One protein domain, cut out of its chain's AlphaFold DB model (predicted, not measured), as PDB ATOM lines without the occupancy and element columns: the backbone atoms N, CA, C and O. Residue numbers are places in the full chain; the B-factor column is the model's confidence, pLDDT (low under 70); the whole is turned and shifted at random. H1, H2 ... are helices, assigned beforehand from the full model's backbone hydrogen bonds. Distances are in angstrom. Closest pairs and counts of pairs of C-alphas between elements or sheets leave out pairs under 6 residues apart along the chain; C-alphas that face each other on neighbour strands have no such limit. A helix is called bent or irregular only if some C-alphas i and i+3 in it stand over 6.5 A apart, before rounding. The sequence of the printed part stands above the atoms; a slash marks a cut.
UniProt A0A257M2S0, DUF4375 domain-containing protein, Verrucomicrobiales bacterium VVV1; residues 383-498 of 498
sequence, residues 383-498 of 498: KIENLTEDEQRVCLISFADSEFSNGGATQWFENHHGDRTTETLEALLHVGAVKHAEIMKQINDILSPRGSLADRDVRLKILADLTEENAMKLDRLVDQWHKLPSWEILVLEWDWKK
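This is residues 383 to 498 of the 498 residues of the protein "DUF4375 domain-containing protein" of Verrucomicrobiales bacterium VVV1 (UniProt A0A257M2S0). Sharply kinked H1 and H2 pack steeply on each other as the core of a compact helical body; H3 folds back along H2, and H5 runs side by side with H3 and also packs on H1 near its kink. H4 and H6 lie toward opposite ends of the longest axis. The printed part has 116 residues with six named helices, H1 to H6 in order, and no named strand: the class is all helix. The radius of gyration of the C-alphas is 13.8 A, and the spans are 43 by 31 by 24 A.

H1, residues 389 to 414, begins at C-alpha (285.325, 168.848, 149.124) and measures 24.4 A; it has a kink of 126 degrees near residue 407. H2 is residues 416 to 430, 22.0 A; H3 434 to 447, 20.0 A; H4 456 to 464; H5 468 to 481, 20.0 A; H6 487 to 497, ending at C-alpha (280.433, 152.533, 151.823). H1 and H2 are irregular: C-alphas 406 and 409 are 9.3 A apart, and C-alphas 419 and 422 are 8.2 A apart.

H1, the hub, touches H2 at a steep tilt of 55 degrees, closest C-alphas Arg 393 and Ala 427, 4.8 A. With residues 404 to 410 alone it touches H5, closest C-alphas Gly 408 and Val 478, 6.2 A. H2 and H3 form a hairpin, closest C-alphas Leu 425 and Ala 437, 5.3 A. H3 touches H5 at a shallow tilt of 14 degrees, opposite ways, closest C-alphas Ile 439 and Leu 477, 6.2 A. H1 touches H4 with residues 410 to 414 alone, closest C-alphas Glu 414 and Leu 460, 6.2 A, and H6 with residues 394 to 401 alone, closest C-alphas Ile 397 and Trp 487, 7.4 A. H4 and H6 are apart. Every O i to N i+4 pair is within hydrogen-bond range in H3, H4, H5 and H6; H1 has 19 of 22 and H2 7 of 11.

The C-alphas farthest apart, of Asp 465 and Lys 497, are 43.9 A apart. The printed part has no cut and no long link. Mean pLDDT of the printed part is 93.3; residues 449 to 452 are under 70.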
ATOM      1  N   LYS A 383     283.295 176.485 138.128       89.19
ATOM      2  CA  LYS A 383     284.262 176.821 139.179       89.19
ATOM      3  C   LYS A 383     284.308 175.713 140.212       89.19
ATOM      4  O   LYS A 383     283.372 175.525 140.993       89.19
ATOM      5  N   ILE A 384     285.409 174.974 140.215       93.44
ATOM      6  CA  ILE A 384     285.590 173.820 141.093       93.44
ATOM      7  C   ILE A 384     285.626 174.231 142.576       93.44
ATOM      8  O   ILE A 384     285.131 173.501 143.424       93.44
ATOM      9  N   GLU A 385     286.101 175.435 142.900       94.50
ATOM     10  CA  GLU A 385     286.195 175.975 144.266       94.50
ATOM     11  C   GLU A 385     284.826 176.159 144.929       94.50
ATOM     12  O   GLU A 385     284.719 176.188 146.153       94.50
ATOM     13  N   ASN A 386     283.767 176.258 144.123       94.69
ATOM     14  CA  ASN A 386     282.404 176.395 144.615       94.69
ATOM     15  C   ASN A 386     281.786 175.045 145.018       94.69
ATOM     16  O   ASN A 386     280.670 175.018 145.541       94.69
ATOM     17  N   LEU A 387     282.445 173.918 144.742       96.12
ATOM     18  CA  LEU A 387     281.972 172.573 145.072       96.12
ATOM     19  C   LEU A 387     282.317 172.183 146.513       96.12
ATOM     20  O   LEU A 387     283.237 172.735 147.114       96.12
ATOM     21  N   THR A 388     281.583 171.220 147.070       97.38
ATOM     22  CA  THR A 388     281.983 170.569 148.326       97.38
ATOM     23  C   THR A 388     283.280 169.787 148.126       97.38
ATOM     24  O   THR A 388     283.605 169.399 147.008       97.38
ATOM     25  N   GLU A 389     284.020 169.521 149.200       97.62
ATOM     26  CA  GLU A 389     285.325 168.848 149.124       97.62
ATOM     27  C   GLU A 389     285.268 167.503 148.373       97.62
ATOM     28  O   GLU A 389     286.108 167.226 147.520       97.62
ATOM     29  N   ASP A 390     284.234 166.695 148.616       97.94
ATOM     30  CA  ASP A 390     284.072 165.408 147.933       97.94
ATOM     31  C   ASP A 390     283.676 165.573 146.458       97.94
ATOM     32  O   ASP A 390     284.190 164.858 145.599       97.94
ATOM     33  N   GLU A 391     282.825 166.550 146.130       97.81
ATOM     34  CA  GLU A 391     282.515 166.887 144.734       97.81
ATOM     35  C   GLU A 391     283.773 167.366 143.985       97.81
ATOM     36  O   GLU A 391     284.004 166.946 142.853       97.81
ATOM     37  N   GLN A 392     284.620 168.188 144.624       97.94
ATOM     38  CA  GLN A 392     285.898 168.632 144.053       97.94
ATOM     39  C   GLN A 392     286.796 167.441 143.724       97.94
ATOM     40  O   GLN A 392     287.288 167.339 142.602       97.94
ATOM     41  N   ARG A 393     286.974 166.518 144.677       98.25
ATOM     42  CA  ARG A 393     287.785 165.304 144.495       98.25
ATOM     43  C   ARG A 393     287.320 164.488 143.294       98.25
ATOM     44  O   ARG A 393     288.134 164.116 142.455       98.25
ATOM     45  N   VAL A 394     286.014 164.250 143.188       98.00
ATOM     46  CA  VAL A 394     285.428 163.506 142.066       98.00
ATOM     47  C   VAL A 394     285.654 164.222 140.735       98.00
ATOM     48  O   VAL A 394     286.068 163.582 139.768       98.00
ATOM     49  N   CYS A 395     285.439 165.539 140.677       96.81
ATOM     50  CA  CYS A 395     285.708 166.328 139.475       96.81
ATOM     51  C   CYS A 395     287.184 166.252 139.057       96.81
ATOM     52  O   CYS A 395     287.460 166.025 137.884       96.81
ATOM     53  N   LEU A 396     288.126 166.371 139.997       97.50
ATOM     54  CA  LEU A 396     289.563 166.297 139.711       97.50
ATOM     55  C   LEU A 396     289.988 164.951 139.125       97.50
ATOM     56  O   LEU A 396     290.725 164.916 138.140       97.50
ATOM     57  N   ILE A 397     289.501 163.848 139.699       98.38
ATOM     58  CA  ILE A 397     289.774 162.500 139.187       98.38
ATOM     59  C   ILE A 397     289.205 162.345 137.769       98.38
ATOM     60  O   ILE A 397     289.904 161.873 136.874       98.38
ATOM     61  N   SER A 398     287.962 162.793 137.560       97.12
ATOM     62  CA  SER A 398     287.288 162.754 136.257       97.12
ATOM     63  C   SER A 398     288.026 163.566 135.188       97.12
ATOM     64  O   SER A 398     288.192 163.105 134.057       97.12
ATOM     65  N   PHE A 399     288.522 164.758 135.539       96.25
ATOM     66  CA  PHE A 399     289.309 165.583 134.625       96.25
ATOM     67  C   PHE A 399     290.632 164.910 134.268       96.25
ATOM     68  O   PHE A 399     290.970 164.864 133.092       96.25
ATOM     69  N   ALA A 400     291.348 164.324 135.232       97.00
ATOM     70  CA  ALA A 400     292.599 163.624 134.938       97.00
ATOM     71  C   ALA A 400     292.404 162.456 133.967       97.00
ATOM     72  O   ALA A 400     293.113 162.366 132.967       97.00
ATOM     73  N   ASP A 401     291.399 161.613 134.208       97.56
ATOM     74  CA  ASP A 401     291.064 160.503 133.314       97.56
ATOM     75  C   ASP A 401     290.652 160.974 131.908       97.56
ATOM     76  O   ASP A 401     291.073 160.398 130.899       97.56
ATOM     77  N   SER A 402     289.886 162.068 131.833       95.00
ATOM     78  CA  SER A 402     289.471 162.676 130.564       95.00
ATOM     79  C   SER A 402     290.663 163.215 129.771       95.00
ATOM     80  O   SER A 402     290.765 162.972 128.571       95.00
ATOM     81  N   GLU A 403     291.583 163.927 130.421       95.12
ATOM     82  CA  GLU A 403     292.767 164.477 129.755       95.12
ATOM     83  C   GLU A 403     293.733 163.370 129.316       95.12
ATOM     84  O   GLU A 403     294.236 163.408 128.190       95.12
ATOM     85  N   PHE A 404     293.917 162.333 130.141       96.56
ATOM     86  CA  PHE A 404     294.707 161.154 129.778       96.56
ATOM     87  C   PHE A 404     294.129 160.424 128.563       96.56
ATOM     88  O   PHE A 404     294.881 160.058 127.660       96.56
ATOM     89  N   SER A 405     292.803 160.298 128.489       93.81
ATOM     90  CA  SER A 405     292.118 159.686 127.346       93.81
ATOM     91  C   SER A 405     292.202 160.523 126.064       93.81
ATOM     92  O   SER A 405     292.148 159.968 124.966       93.81
ATOM     93  N   ASN A 406     292.313 161.850 126.185       89.88
ATOM     94  CA  ASN A 406     292.321 162.762 125.041       89.88
ATOM     95  C   ASN A 406     293.724 162.965 124.448       89.88
ATOM     96  O   ASN A 406     293.897 162.849 123.235       89.88
ATOM     97  N   GLY A 407     294.718 163.257 125.290       90.69
ATOM     98  CA  GLY A 407     296.086 163.569 124.857       90.69
ATOM     99  C   GLY A 407     297.163 163.105 125.833       90.69
ATOM    100  O   GLY A 407     298.295 163.589 125.799       90.69
ATOM    101  N   GLY A 408     296.825 162.161 126.713       95.81
ATOM    102  CA  GLY A 408     297.758 161.583 127.669       95.81
ATOM    103  C   GLY A 408     298.173 162.552 128.775       95.81
ATOM    104  O   GLY A 408     297.523 163.559 129.059       95.81
ATOM    105  N   ALA A 409     299.295 162.237 129.422       95.44
ATOM    106  CA  ALA A 409     299.801 163.035 130.533       95.44
ATOM    107  C   ALA A 409     300.195 164.449 130.093       95.44
ATOM    108  O   ALA A 409     299.994 165.394 130.847       95.44
ATOM    109  N   THR A 410     300.721 164.613 128.877       92.88
ATOM    110  CA  THR A 410     301.126 165.934 128.371       92.88
ATOM    111  C   THR A 410     299.947 166.906 128.348       92.88
ATOM    112  O   THR A 410     300.042 167.967 128.962       92.88
ATOM    113  N   GLN A 411     298.804 166.499 127.785       92.62
ATOM    114  CA  GLN A 411     297.601 167.330 127.729       92.62
ATOM    115  C   GLN A 411     297.089 167.730 129.124       92.62
ATOM    116  O   GLN A 411     296.745 168.893 129.338       92.62
ATOM    117  N   TRP A 412     297.111 166.811 130.101       94.19
ATOM    118  CA  TRP A 412     296.761 167.126 131.495       94.19
ATOM    119  C   TRP A 412     297.589 168.296 132.052       94.19
ATOM    120  O   TRP A 412     297.029 169.209 132.662       94.19
ATOM    121  N   PHE A 413     298.904 168.317 131.806       92.06
ATOM    122  CA  PHE A 413     299.782 169.384 132.297       92.06
ATOM    123  C   PHE A 413     299.779 170.653 131.444       92.06
ATOM    124  O   PHE A 413     300.068 171.726 131.975       92.06
ATOM    125  N   GLU A 414     299.452 170.579 130.156       90.12
ATOM    126  CA  GLU A 414     299.271 171.777 129.325       90.12
ATOM    127  C   GLU A 414     298.028 172.583 129.734       90.12
ATOM    128  O   GLU A 414     298.017 173.822 129.651       90.12
ATOM    129  N   ASN A 415     297.000 171.874 130.207       89.56
ATOM    130  CA  ASN A 415     295.728 172.438 130.628       89.56
ATOM    131  C   ASN A 415     295.766 172.965 132.071       89.56
ATOM    132  O   ASN A 415     296.629 172.629 132.884       89.56
ATOM    133  N   HIS A 416     294.797 173.828 132.389       87.00
ATOM    134  CA  HIS A 416     294.647 174.452 133.709       87.00
ATOM    135  C   HIS A 416     294.326 173.434 134.816       87.00
ATOM    136  O   HIS A 416     294.664 173.644 135.975       87.00
ATOM    137  N   HIS A 417     293.727 172.288 134.476       87.69
ATOM    138  CA  HIS A 417     293.512 171.209 135.442       87.69
ATOM    139  C   HIS A 417     294.833 170.637 135.986       87.69
ATOM    140  O   HIS A 417     294.887 170.249 137.153       87.69
ATOM    141  N   GLY A 418     295.915 170.698 135.202       89.50
ATOM    142  CA  GLY A 418     297.261 170.323 135.630       89.50
ATOM    143  C   GLY A 418     297.800 171.140 136.809       89.50
ATOM    144  O   GLY A 418     298.660 170.636 137.534       89.50
ATOM    145  N   ASP A 419     297.263 172.341 137.070       90.31
ATOM    146  CA  ASP A 419     297.598 173.145 138.259       90.31
ATOM    147  C   ASP A 419     297.273 172.386 139.558       90.31
ATOM    148  O   ASP A 419     297.920 172.597 140.581       90.31
ATOM    149  N   ARG A 420     296.292 171.473 139.501       92.88
ATOM    150  CA  ARG A 420     295.698 170.772 140.649       92.88
ATOM    151  C   ARG A 420     296.165 169.330 140.796       92.88
ATOM    152  O   ARG A 420     295.475 168.470 141.335       92.88
ATOM    153  N   THR A 421     297.336 169.028 140.254       92.94
ATOM    154  CA  THR A 421     297.847 167.659 140.180       92.94
ATOM    155  C   THR A 421     298.097 167.028 141.559       92.94
ATOM    156  O   THR A 421     297.897 165.823 141.734       92.94
ATOM    157  N   THR A 422     298.506 167.826 142.550       92.56
ATOM    158  CA  THR A 422     298.706 167.344 143.927       92.56
ATOM    159  C   THR A 422     297.364 166.991 144.565       92.56
ATOM    160  O   THR A 422     297.207 165.910 145.127       92.56
ATOM    161  N   GLU A 423     296.369 167.854 144.395       95.50
ATOM    162  CA  GLU A 423     295.005 167.659 144.875       95.50
ATOM    163  C   GLU A 423     294.345 166.450 144.201       95.50
ATOM    164  O   GLU A 423     293.656 165.676 144.864       95.50
ATOM    165  N   THR A 424     294.597 166.221 142.908       96.94
ATOM    166  CA  THR A 424     294.136 165.014 142.207       96.94
ATOM    167  C   THR A 424     294.770 163.749 142.790       96.94
ATOM    168  O   THR A 424     294.076 162.752 142.993       96.94
ATOM    169  N   LEU A 425     296.072 163.765 143.101       97.00
ATOM    170  CA  LEU A 425     296.745 162.640 143.759       97.00
ATOM    171  C   LEU A 425     296.124 162.338 145.133       97.00
ATOM    172  O   LEU A 425     295.841 161.179 145.447       97.00
ATOM    173  N   GLU A 426     295.874 163.370 145.938       97.56
ATOM    174  CA  GLU A 426     295.208 163.242 147.238       97.56
ATOM    175  C   GLU A 426     293.770 162.730 147.098       97.56
ATOM    176  O   GLU A 426     293.349 161.861 147.862       97.56
ATOM    177  N   ALA A 427     293.030 163.202 146.091       98.38
ATOM    178  CA  ALA A 427     291.687 162.729 145.777       98.38
ATOM    179  C   ALA A 427     291.673 161.230 145.445       98.38
ATOM    180  O   ALA A 427     290.850 160.490 145.985       98.38
ATOM    181  N   LEU A 428     292.615 160.759 144.617       98.62
ATOM    182  CA  LEU A 428     292.752 159.337 144.278       98.62
ATOM    183  C   LEU A 428     293.032 158.480 145.518       98.62
ATOM    184  O   LEU A 428     292.436 157.416 145.681       98.62
ATOM    185  N   LEU A 429     293.910 158.942 146.414       98.44
ATOM    186  CA  LEU A 429     294.174 158.260 147.684       98.44
ATOM    187  C   LEU A 429     292.932 158.238 148.580       98.44
ATOM    188  O   LEU A 429     292.627 157.203 149.172       98.44
ATOM    189  N   HIS A 430     292.196 159.351 148.641       98.12
ATOM    190  CA  HIS A 430     290.998 159.498 149.462       98.12
ATOM    191  C   HIS A 430     289.896 158.497 149.088       98.12
ATOM    192  O   HIS A 430     289.305 157.879 149.972       98.12
ATOM    193  N   VAL A 431     289.663 158.281 147.790       97.62
ATOM    194  CA  VAL A 431     288.654 157.324 147.293       97.62
ATOM    195  C   VAL A 431     289.171 155.879 147.226       97.62
ATOM    196  O   VAL A 431     288.492 154.989 146.721       97.62
ATOM    197  N   GLY A 432     290.391 155.619 147.712       97.12
ATOM    198  CA  GLY A 432     290.996 154.286 147.716       97.12
ATOM    199  C   GLY A 432     291.531 153.818 146.357       97.12
ATOM    200  O   GLY A 432     291.894 152.648 146.212       97.12
ATOM    201  N   ALA A 433     291.653 154.705 145.366       98.00
ATOM    202  CA  ALA A 433     292.222 154.417 144.050       98.00
ATOM    203  C   ALA A 433     293.765 154.390 144.075       98.00
ATOM    204  O   ALA A 433     294.439 155.036 143.276       98.00
ATOM    205  N   VAL A 434     294.343 153.600 144.986       98.38
ATOM    206  CA  VAL A 434     295.781 153.607 145.322       98.38
ATOM    207  C   VAL A 434     296.687 153.377 144.106       98.38
ATOM    208  O   VAL A 434     297.700 154.051 143.965       98.38
ATOM    209  N   LYS A 435     296.317 152.470 143.193       98.50
ATOM    210  CA  LYS A 435     297.113 152.206 141.978       98.50
ATOM    211  C   LYS A 435     297.105 153.384 140.997       98.50
ATOM    212  O   LYS A 435     298.131 153.681 140.398       98.50
ATOM    213  N   HIS A 436     295.973 154.076 140.866       98.56
ATOM    214  CA  HIS A 436     295.883 155.300 140.065       98.56
ATOM    215  C   HIS A 436     296.723 156.414 140.695       98.56
ATOM    216  O   HIS A 436     297.477 157.087 139.998       98.56
ATOM    217  N   ALA A 437     296.653 156.563 142.022       98.44
ATOM    218  CA  ALA A 437     297.485 157.504 142.766       98.44
ATOM    219  C   ALA A 437     298.986 157.228 142.563       98.44
ATOM    220  O   ALA A 437     299.763 158.151 142.338       98.44
ATOM    221  N   GLU A 438     299.410 155.964 142.586       98.38
ATOM    222  CA  GLU A 438     300.803 155.585 142.336       98.38
ATOM    223  C   GLU A 438     301.272 155.972 140.924       98.38
ATOM    224  O   GLU A 438     302.375 156.498 140.771       98.38
ATOM    225  N   ILE A 439     300.432 155.771 139.905       98.31
ATOM    226  CA  ILE A 439     300.720 156.196 138.528       98.31
ATOM    227  C   ILE A 439     300.810 157.723 138.441       98.31
ATOM    228  O   ILE A 439     301.794 158.240 137.915       98.31
ATOM    229  N   MET A 440     299.831 158.447 138.996       97.00
ATOM    230  CA  MET A 440     299.835 159.914 139.026       97.00
ATOM    231  C   MET A 440     301.096 160.444 139.717       97.00
ATOM    232  O   MET A 440     301.755 161.343 139.209       97.00
ATOM    233  N   LYS A 441     301.507 159.836 140.834       96.38
ATOM    234  CA  LYS A 441     302.754 160.189 141.515       96.38
ATOM    235  C   LYS A 441     303.981 159.990 140.616       96.38
ATOM    236  O   LYS A 441     304.813 160.883 140.542       96.38
ATOM    237  N   GLN A 442     304.088 158.863 139.909       96.56
ATOM    238  CA  GLN A 442     305.208 158.623 138.987       96.56
ATOM    239  C   GLN A 442     305.237 159.626 137.828       96.56
ATOM    240  O   GLN A 442     306.308 160.086 137.435       96.56
ATOM    241  N   ILE A 443     304.065 159.989 137.301       95.31
ATOM    242  CA  ILE A 443     303.920 161.051 136.302       95.31
ATOM    243  C   ILE A 443     304.438 162.386 136.871       95.31
ATOM    244  O   ILE A 443     305.241 163.064 136.225       95.31
ATOM    245  N   ASN A 444     304.053 162.726 138.105       92.56
ATOM    246  CA  ASN A 444     304.495 163.945 138.787       92.56
ATOM    247  C   ASN A 444     306.001 163.957 139.030       92.56
ATOM    248  O   ASN A 444     306.630 164.988 138.833       92.56
ATOM    249  N   ASP A 445     306.591 162.827 139.414       92.56
ATOM    250  CA  ASP A 445     308.028 162.718 139.674       92.56
ATOM    251  C   ASP A 445     308.856 162.948 138.391       92.56
ATOM    252  O   ASP A 445     309.951 163.511 138.449       92.56
ATOM    253  N   ILE A 446     308.326 162.568 137.219       92.31
ATOM    254  CA  ILE A 446     308.956 162.824 135.912       92.31
ATOM    255  C   ILE A 446     308.904 164.314 135.557       92.31
ATOM    256  O   ILE A 446     309.894 164.871 135.083       92.31
ATOM    257  N   LEU A 447     307.753 164.954 135.769       87.06
ATOM    258  CA  LEU A 447     307.499 166.330 135.332       87.06
ATOM    259  C   LEU A 447     307.806 167.380 136.401       87.06
ATOM    260  O   LEU A 447     307.869 168.565 136.107       87.06
ATOM    261  N   SER A 448     308.023 166.975 137.644       74.75
ATOM    262  CA  SER A 448     308.361 167.856 138.757       74.75
ATOM    263  C   SER A 448     309.259 167.172 139.781       74.75
ATOM    264  O   SER A 448     308.910 167.018 140.953       74.75
ATOM    265  N   PRO A 449     310.498 166.836 139.400       65.31
ATOM    266  CA  PRO A 449     311.447 166.258 140.343       65.31
ATOM    267  C   PRO A 449     311.846 167.216 141.490       65.31
ATOM    268  O   PRO A 449     312.597 166.812 142.376       65.31
ATOM    269  N   ARG A 450     311.417 168.496 141.479       56.12
ATOM    270  CA  ARG A 450     311.823 169.539 142.450       56.12
ATOM    271  C   ARG A 450     310.694 170.418 143.021       56.12
ATOM    272  O   ARG A 450     311.010 171.353 143.754       56.12
ATOM    273  N   GLY A 451     309.416 170.129 142.757       54.44
ATOM    274  CA  GLY A 451     308.286 170.764 143.454       54.44
ATOM    275  C   GLY A 451     307.313 171.582 142.595       54.44
ATOM    276  O   GLY A 451     307.521 171.782 141.405       54.44
ATOM    277  N   SER A 452     306.232 172.007 143.264       62.16
ATOM    278  CA  SER A 452     304.946 172.536 142.765       62.16
ATOM    279  C   SER A 452     304.770 172.683 141.248       62.16
ATOM    280  O   SER A 452     305.360 173.548 140.604       62.16
ATOM    281  N   LEU A 453     303.840 171.891 140.712       71.38
ATOM    282  CA  LEU A 453     303.334 171.971 139.343       71.38
ATOM    283  C   LEU A 453     302.199 172.991 139.184       71.38
ATOM    284  O   LEU A 453     301.514 172.941 138.175       71.38
ATOM    285  N   ALA A 454     301.972 173.903 140.133       77.56
ATOM    286  CA  ALA A 454     300.857 174.852 140.045       77.56
ATOM    287  C   ALA A 454     301.042 175.917 138.945       77.56
ATOM    288  O   ALA A 454     300.061 176.411 138.403       77.56
ATOM    289  N   ASP A 455     302.283 176.263 138.584       84.50
ATOM    290  CA  ASP A 455     302.570 177.295 137.578       84.50
ATOM    291  C   ASP A 455     302.584 176.715 136.155       84.50
ATOM    292  O   ASP A 455     303.446 175.900 135.808       84.50
ATOM    293  N   ARG A 456     301.643 177.160 135.315       84.94
ATOM    294  CA  ARG A 456     301.487 176.672 133.939       84.94
ATOM    295  C   ARG A 456     302.706 176.932 133.057       84.94
ATOM    296  O   ARG A 456     303.084 176.045 132.297       84.94
ATOM    297  N   ASP A 457     303.341 178.097 133.148       85.94
ATOM    298  CA  ASP A 457     304.485 178.435 132.294       85.94
ATOM    299  C   ASP A 457     305.693 177.556 132.622       85.94
ATOM    300  O   ASP A 457     306.406 177.092 131.725       85.94
ATOM    301  N   VAL A 458     305.891 177.263 133.911       86.38
ATOM    302  CA  VAL A 458     306.903 176.304 134.360       86.38
ATOM    303  C   VAL A 458     306.620 174.920 133.778       86.38
ATOM    304  O   VAL A 458     307.532 174.303 133.226       86.38
ATOM    305  N   ARG A 459     305.370 174.443 133.828       88.00
ATOM    306  CA  ARG A 459     305.001 173.141 133.248       88.00
ATOM    307  C   ARG A 459     305.222 173.080 131.746       88.00
ATOM    308  O   ARG A 459     305.829 172.127 131.268       88.00
ATOM    309  N   LEU A 460     304.780 174.097 131.008       88.06
ATOM    310  CA  LEU A 460     304.959 174.162 129.557       88.06
ATOM    311  C   LEU A 460     306.439 174.156 129.173       88.06
ATOM    312  O   LEU A 460     306.816 173.516 128.194       88.06
ATOM    313  N   LYS A 461     307.294 174.817 129.962       89.00
ATOM    314  CA  LYS A 461     308.742 174.751 129.765       89.00
ATOM    315  C   LYS A 461     309.286 173.341 130.005       89.00
ATOM    316  O   LYS A 461     310.072 172.857 129.202       89.00
ATOM    317  N   ILE A 462     308.850 172.672 131.072       89.25
ATOM    318  CA  ILE A 462     309.268 171.294 131.363       89.25
ATOM    319  C   ILE A 462     308.826 170.336 130.253       89.25
ATOM    320  O   ILE A 462     309.607 169.482 129.844       89.25
ATOM    321  N   LEU A 463     307.603 170.495 129.742       90.75
ATOM    322  CA  LEU A 463     307.098 169.713 128.615       90.75
ATOM    323  C   LEU A 463     307.896 169.977 127.332       90.75
ATOM    324  O   LEU A 463     308.214 169.033 126.613       90.75
ATOM    325  N   ALA A 464     308.274 171.230 127.063       91.50
ATOM    326  CA  ALA A 464     309.118 171.579 125.919       91.50
ATOM    327  C   ALA A 464     310.538 170.990 126.024       91.50
ATOM    328  O   ALA A 464     311.131 170.636 125.008       91.50
ATOM    329  N   ASP A 465     311.056 170.855 127.248       92.75
ATOM    330  CA  ASP A 465     312.370 170.276 127.548       92.75
ATOM    331  C   ASP A 465     312.308 168.745 127.790       92.75
ATOM    332  O   ASP A 465     313.301 168.128 128.195       92.75
ATOM    333  N   LEU A 466     311.152 168.104 127.562       92.94
ATOM    334  CA  LEU A 466     310.947 166.684 127.838       92.94
ATOM    335  C   LEU A 466     311.763 165.814 126.872       92.94
ATOM    336  O   LEU A 466     311.562 165.818 125.659       92.94
ATOM    337  N   THR A 467     312.671 165.004 127.414       95.19
ATOM    338  CA  THR A 467     313.405 164.009 126.619       95.19
ATOM    339  C   THR A 467     312.451 162.956 126.048       95.19
ATOM    340  O   THR A 467     311.518 162.550 126.745       95.19
ATOM    341  N   GLU A 468     312.755 162.411 124.869       95.62
ATOM    342  CA  GLU A 468     311.991 161.314 124.247       95.62
ATOM    343  C   GLU A 468     311.792 160.117 125.198       95.62
ATOM    344  O   GLU A 468     310.696 159.569 125.295       95.62
ATOM    345  N   GLU A 469     312.812 159.758 125.988       96.75
ATOM    346  CA  GLU A 469     312.712 158.673 126.972       96.75
ATOM    347  C   GLU A 469     311.620 158.933 128.025       96.75
ATOM    348  O   GLU A 469     310.852 158.028 128.368       96.75
ATOM    349  N   ASN A 470     311.540 160.163 128.537       95.75
ATOM    350  CA  ASN A 470     310.523 160.555 129.508       95.75
ATOM    351  C   ASN A 470     309.135 160.656 128.869       95.75
ATOM    352  O   ASN A 470     308.182 160.196 129.489       95.75
ATOM    353  N   ALA A 471     309.017 161.150 127.633       95.50
ATOM    354  CA  ALA A 471     307.752 161.126 126.894       95.50
ATOM    355  C   ALA A 471     307.213 159.689 126.764       95.50
ATOM    356  O   ALA A 471     306.102 159.396 127.199       95.50
ATOM    357  N   MET A 472     308.058 158.744 126.339       97.06
ATOM    358  CA  MET A 472     307.683 157.328 126.268       97.06
ATOM    359  C   MET A 472     307.353 156.714 127.639       97.06
ATOM    360  O   MET A 472     306.590 155.750 127.721       97.06
ATOM    361  N   LYS A 473     307.974 157.190 128.730       97.81
ATOM    362  CA  LYS A 473     307.622 156.758 130.094       97.81
ATOM    363  C   LYS A 473     306.226 157.244 130.477       97.81
ATOM    364  O   LYS A 473     305.478 156.445 131.032       97.81
ATOM    365  N   LEU A 474     305.880 158.492 130.159       96.75
ATOM    366  CA  LEU A 474     304.544 159.039 130.399       96.75
ATOM    367  C   LEU A 474     303.475 158.257 129.631       96.75
ATOM    368  O   LEU A 474     302.499 157.832 130.244       96.75
ATOM    369  N   ASP A 475     303.700 157.961 128.350       97.06
ATOM    370  CA  ASP A 475     302.759 157.170 127.540       97.06
ATOM    371  C   ASP A 475     302.515 155.785 128.154       97.06
ATOM    372  O   ASP A 475     301.378 155.351 128.323       97.06
ATOM    373  N   ARG A 476     303.582 155.106 128.604       98.38
ATOM    374  CA  ARG A 476     303.457 153.805 129.281       98.38
ATOM    375  C   ARG A 476     302.706 153.878 130.609       98.38
ATOM    376  O   ARG A 476     302.105 152.880 131.002       98.38
ATOM    377  N   LEU A 477     302.799 154.992 131.331       98.38
ATOM    378  CA  LEU A 477     302.077 155.202 132.587       98.38
ATOM    379  C   LEU A 477     300.584 155.436 132.325       98.38
ATOM    380  O   LEU A 477     299.754 154.839 133.006       98.38
ATOM    381  N   VAL A 478     300.239 156.199 131.286       98.00
ATOM    382  CA  VAL A 478     298.850 156.368 130.827       98.00
ATOM    383  C   VAL A 478     298.268 155.042 130.317       98.00
ATOM    384  O   VAL A 478     297.163 154.657 130.692       98.00
ATOM    385  N   ASP A 479     299.036 154.248 129.570       97.94
ATOM    386  CA  ASP A 479     298.616 152.898 129.170       97.94
ATOM    387  C   ASP A 479     298.352 151.978 130.371       97.94
ATOM    388  O   ASP A 479     297.525 151.066 130.299       97.94
ATOM    389  N   GLN A 480     299.099 152.148 131.467       98.31
ATOM    390  CA  GLN A 480     298.863 151.406 132.706       98.31
ATOM    391  C   GLN A 480     297.607 151.897 133.418       98.31
ATOM    392  O   GLN A 480     296.858 151.060 133.916       98.31
ATOM    393  N   TRP A 481     297.358 153.208 133.421       98.00
ATOM    394  CA  TRP A 481     296.146 153.813 133.971       98.00
ATOM    395  C   TRP A 481     294.898 153.174 133.353       98.00
ATOM    396  O   TRP A 481     294.075 152.619 134.075       98.00
ATOM    397  N   HIS A 482     294.825 153.097 132.022       96.50
ATOM    398  CA  HIS A 482     293.676 152.515 131.313       96.50
ATOM    399  C   HIS A 482     293.552 150.982 131.412       96.50
ATOM    400  O   HIS A 482     292.580 150.408 130.924       96.50
ATOM    401  N   LYS A 483     294.521 150.291 132.030       97.06
ATOM    402  CA  LYS A 483     294.432 148.850 132.342       97.06
ATOM    403  C   LYS A 483     293.893 148.580 133.746       97.06
ATOM    404  O   LYS A 483     293.614 147.424 134.071       97.06
ATOM    405  N   LEU A 484     293.813 149.600 134.598       97.56
ATOM    406  CA  LEU A 484     293.204 149.487 135.916       97.56
ATOM    407  C   LEU A 484     291.669 149.479 135.792       97.56
ATOM    408  O   LEU A 484     291.133 149.913 134.772       97.56
ATOM    409  N   PRO A 485     290.936 148.988 136.811       96.69
ATOM    410  CA  PRO A 485     289.495 149.207 136.875       96.69
ATOM    411  C   PRO A 485     289.186 150.703 136.795       96.69
ATOM    412  O   PRO A 485     289.899 151.483 137.419       96.69
ATOM    413  N   SER A 486     288.125 151.092 136.084       96.56
ATOM    414  CA  SER A 486     287.753 152.507 135.943       96.56
ATOM    415  C   SER A 486     287.696 153.216 137.300       96.56
ATOM    416  O   SER A 486     287.136 152.689 138.269       96.56
ATOM    417  N   TRP A 487     288.250 154.429 137.359       96.06
ATOM    418  CA  TRP A 487     288.178 155.285 138.543       96.06
ATOM    419  C   TRP A 487     286.727 155.490 138.999       96.06
ATOM    420  O   TRP A 487     286.474 155.564 140.200       96.06
ATOM    421  N   GLU A 488     285.769 155.517 138.061       97.38
ATOM    422  CA  GLU A 488     284.352 155.727 138.358       97.38
ATOM    423  C   GLU A 488     283.811 154.594 139.238       97.38
ATOM    424  O   GLU A 488     283.111 154.853 140.214       97.38
ATOM    425  N   ILE A 489     284.202 153.342 138.966       98.19
ATOM    426  CA  ILE A 489     283.813 152.174 139.773       98.19
ATOM    427  C   ILE A 489     284.365 152.295 141.198       98.19
ATOM    428  O   ILE A 489     283.655 151.995 142.157       98.19
ATOM    429  N   LEU A 490     285.612 152.751 141.346       98.25
ATOM    430  CA  LEU A 490     286.255 152.915 142.653       98.25
ATOM    431  C   LEU A 490     285.583 154.022 143.475       98.25
ATOM    432  O   LEU A 490     285.310 153.824 144.659       98.25
ATOM    433  N   VAL A 491     285.249 155.153 142.844       98.31
ATOM    434  CA  VAL A 491     284.493 156.236 143.490       98.31
ATOM    435  C   VAL A 491     283.091 155.766 143.877       98.31
ATOM    436  O   VAL A 491     282.657 156.042 144.990       98.31
ATOM    437  N   LEU A 492     282.396 155.032 143.004       98.38
ATOM    438  CA  LEU A 492     281.064 154.486 143.289       98.38
ATOM    439  C   LEU A 492     281.082 153.510 144.474       98.38
ATOM    440  O   LEU A 492     280.199 153.562 145.330       98.38
ATOM    441  N   GLU A 493     282.088 152.637 144.550       98.19
ATOM    442  CA  GLU A 493     282.256 151.719 145.677       98.19
ATOM    443  C   GLU A 493     282.553 152.468 146.987       98.19
ATOM    444  O   GLU A 493     281.998 152.124 148.034       98.19
ATOM    445  N   TRP A 494     283.427 153.476 146.944       98.25
ATOM    446  CA  TRP A 494     283.755 154.315 148.097       98.25
ATOM    447  C   TRP A 494     282.533 155.103 148.596       98.25
ATOM    448  O   TRP A 494     282.213 155.034 149.782       98.25
ATOM    449  N   ASP A 495     281.809 155.768 147.693       98.44
ATOM    450  CA  ASP A 495     280.605 156.554 147.998       98.44
ATOM    451  C   ASP A 495     279.485 155.678 148.576       98.44
ATOM    452  O   ASP A 495     278.751 156.088 149.470       98.44
ATOM    453  N   TRP A 496     279.377 154.424 148.128       98.12
ATOM    454  CA  TRP A 496     278.392 153.497 148.682       98.12
ATOM    455  C   TRP A 496     278.700 153.077 150.127       98.12
ATOM    456  O   TRP A 496     277.778 152.824 150.904       98.12
ATOM    457  N   LYS A 497     279.987 152.942 150.477       97.44
ATOM    458  CA  LYS A 497     280.433 152.533 151.823       97.44
ATOM    459  C   LYS A 497     280.312 153.655 152.855       97.44
ATOM    460  O   LYS A 497     280.283 153.354 154.047       97.44
ATOM    461  N   LYS A 498     280.298 154.902 152.393       94.19
ATOM    462  CA  LYS A 498     280.042 156.099 153.189       94.19
ATOM    463  C   LYS A 498     278.546 156.234 153.483       94.19
ATOM    464  O   LYS A 498     278.247 156.598 154.641       94.19
TER     465      LYS A 498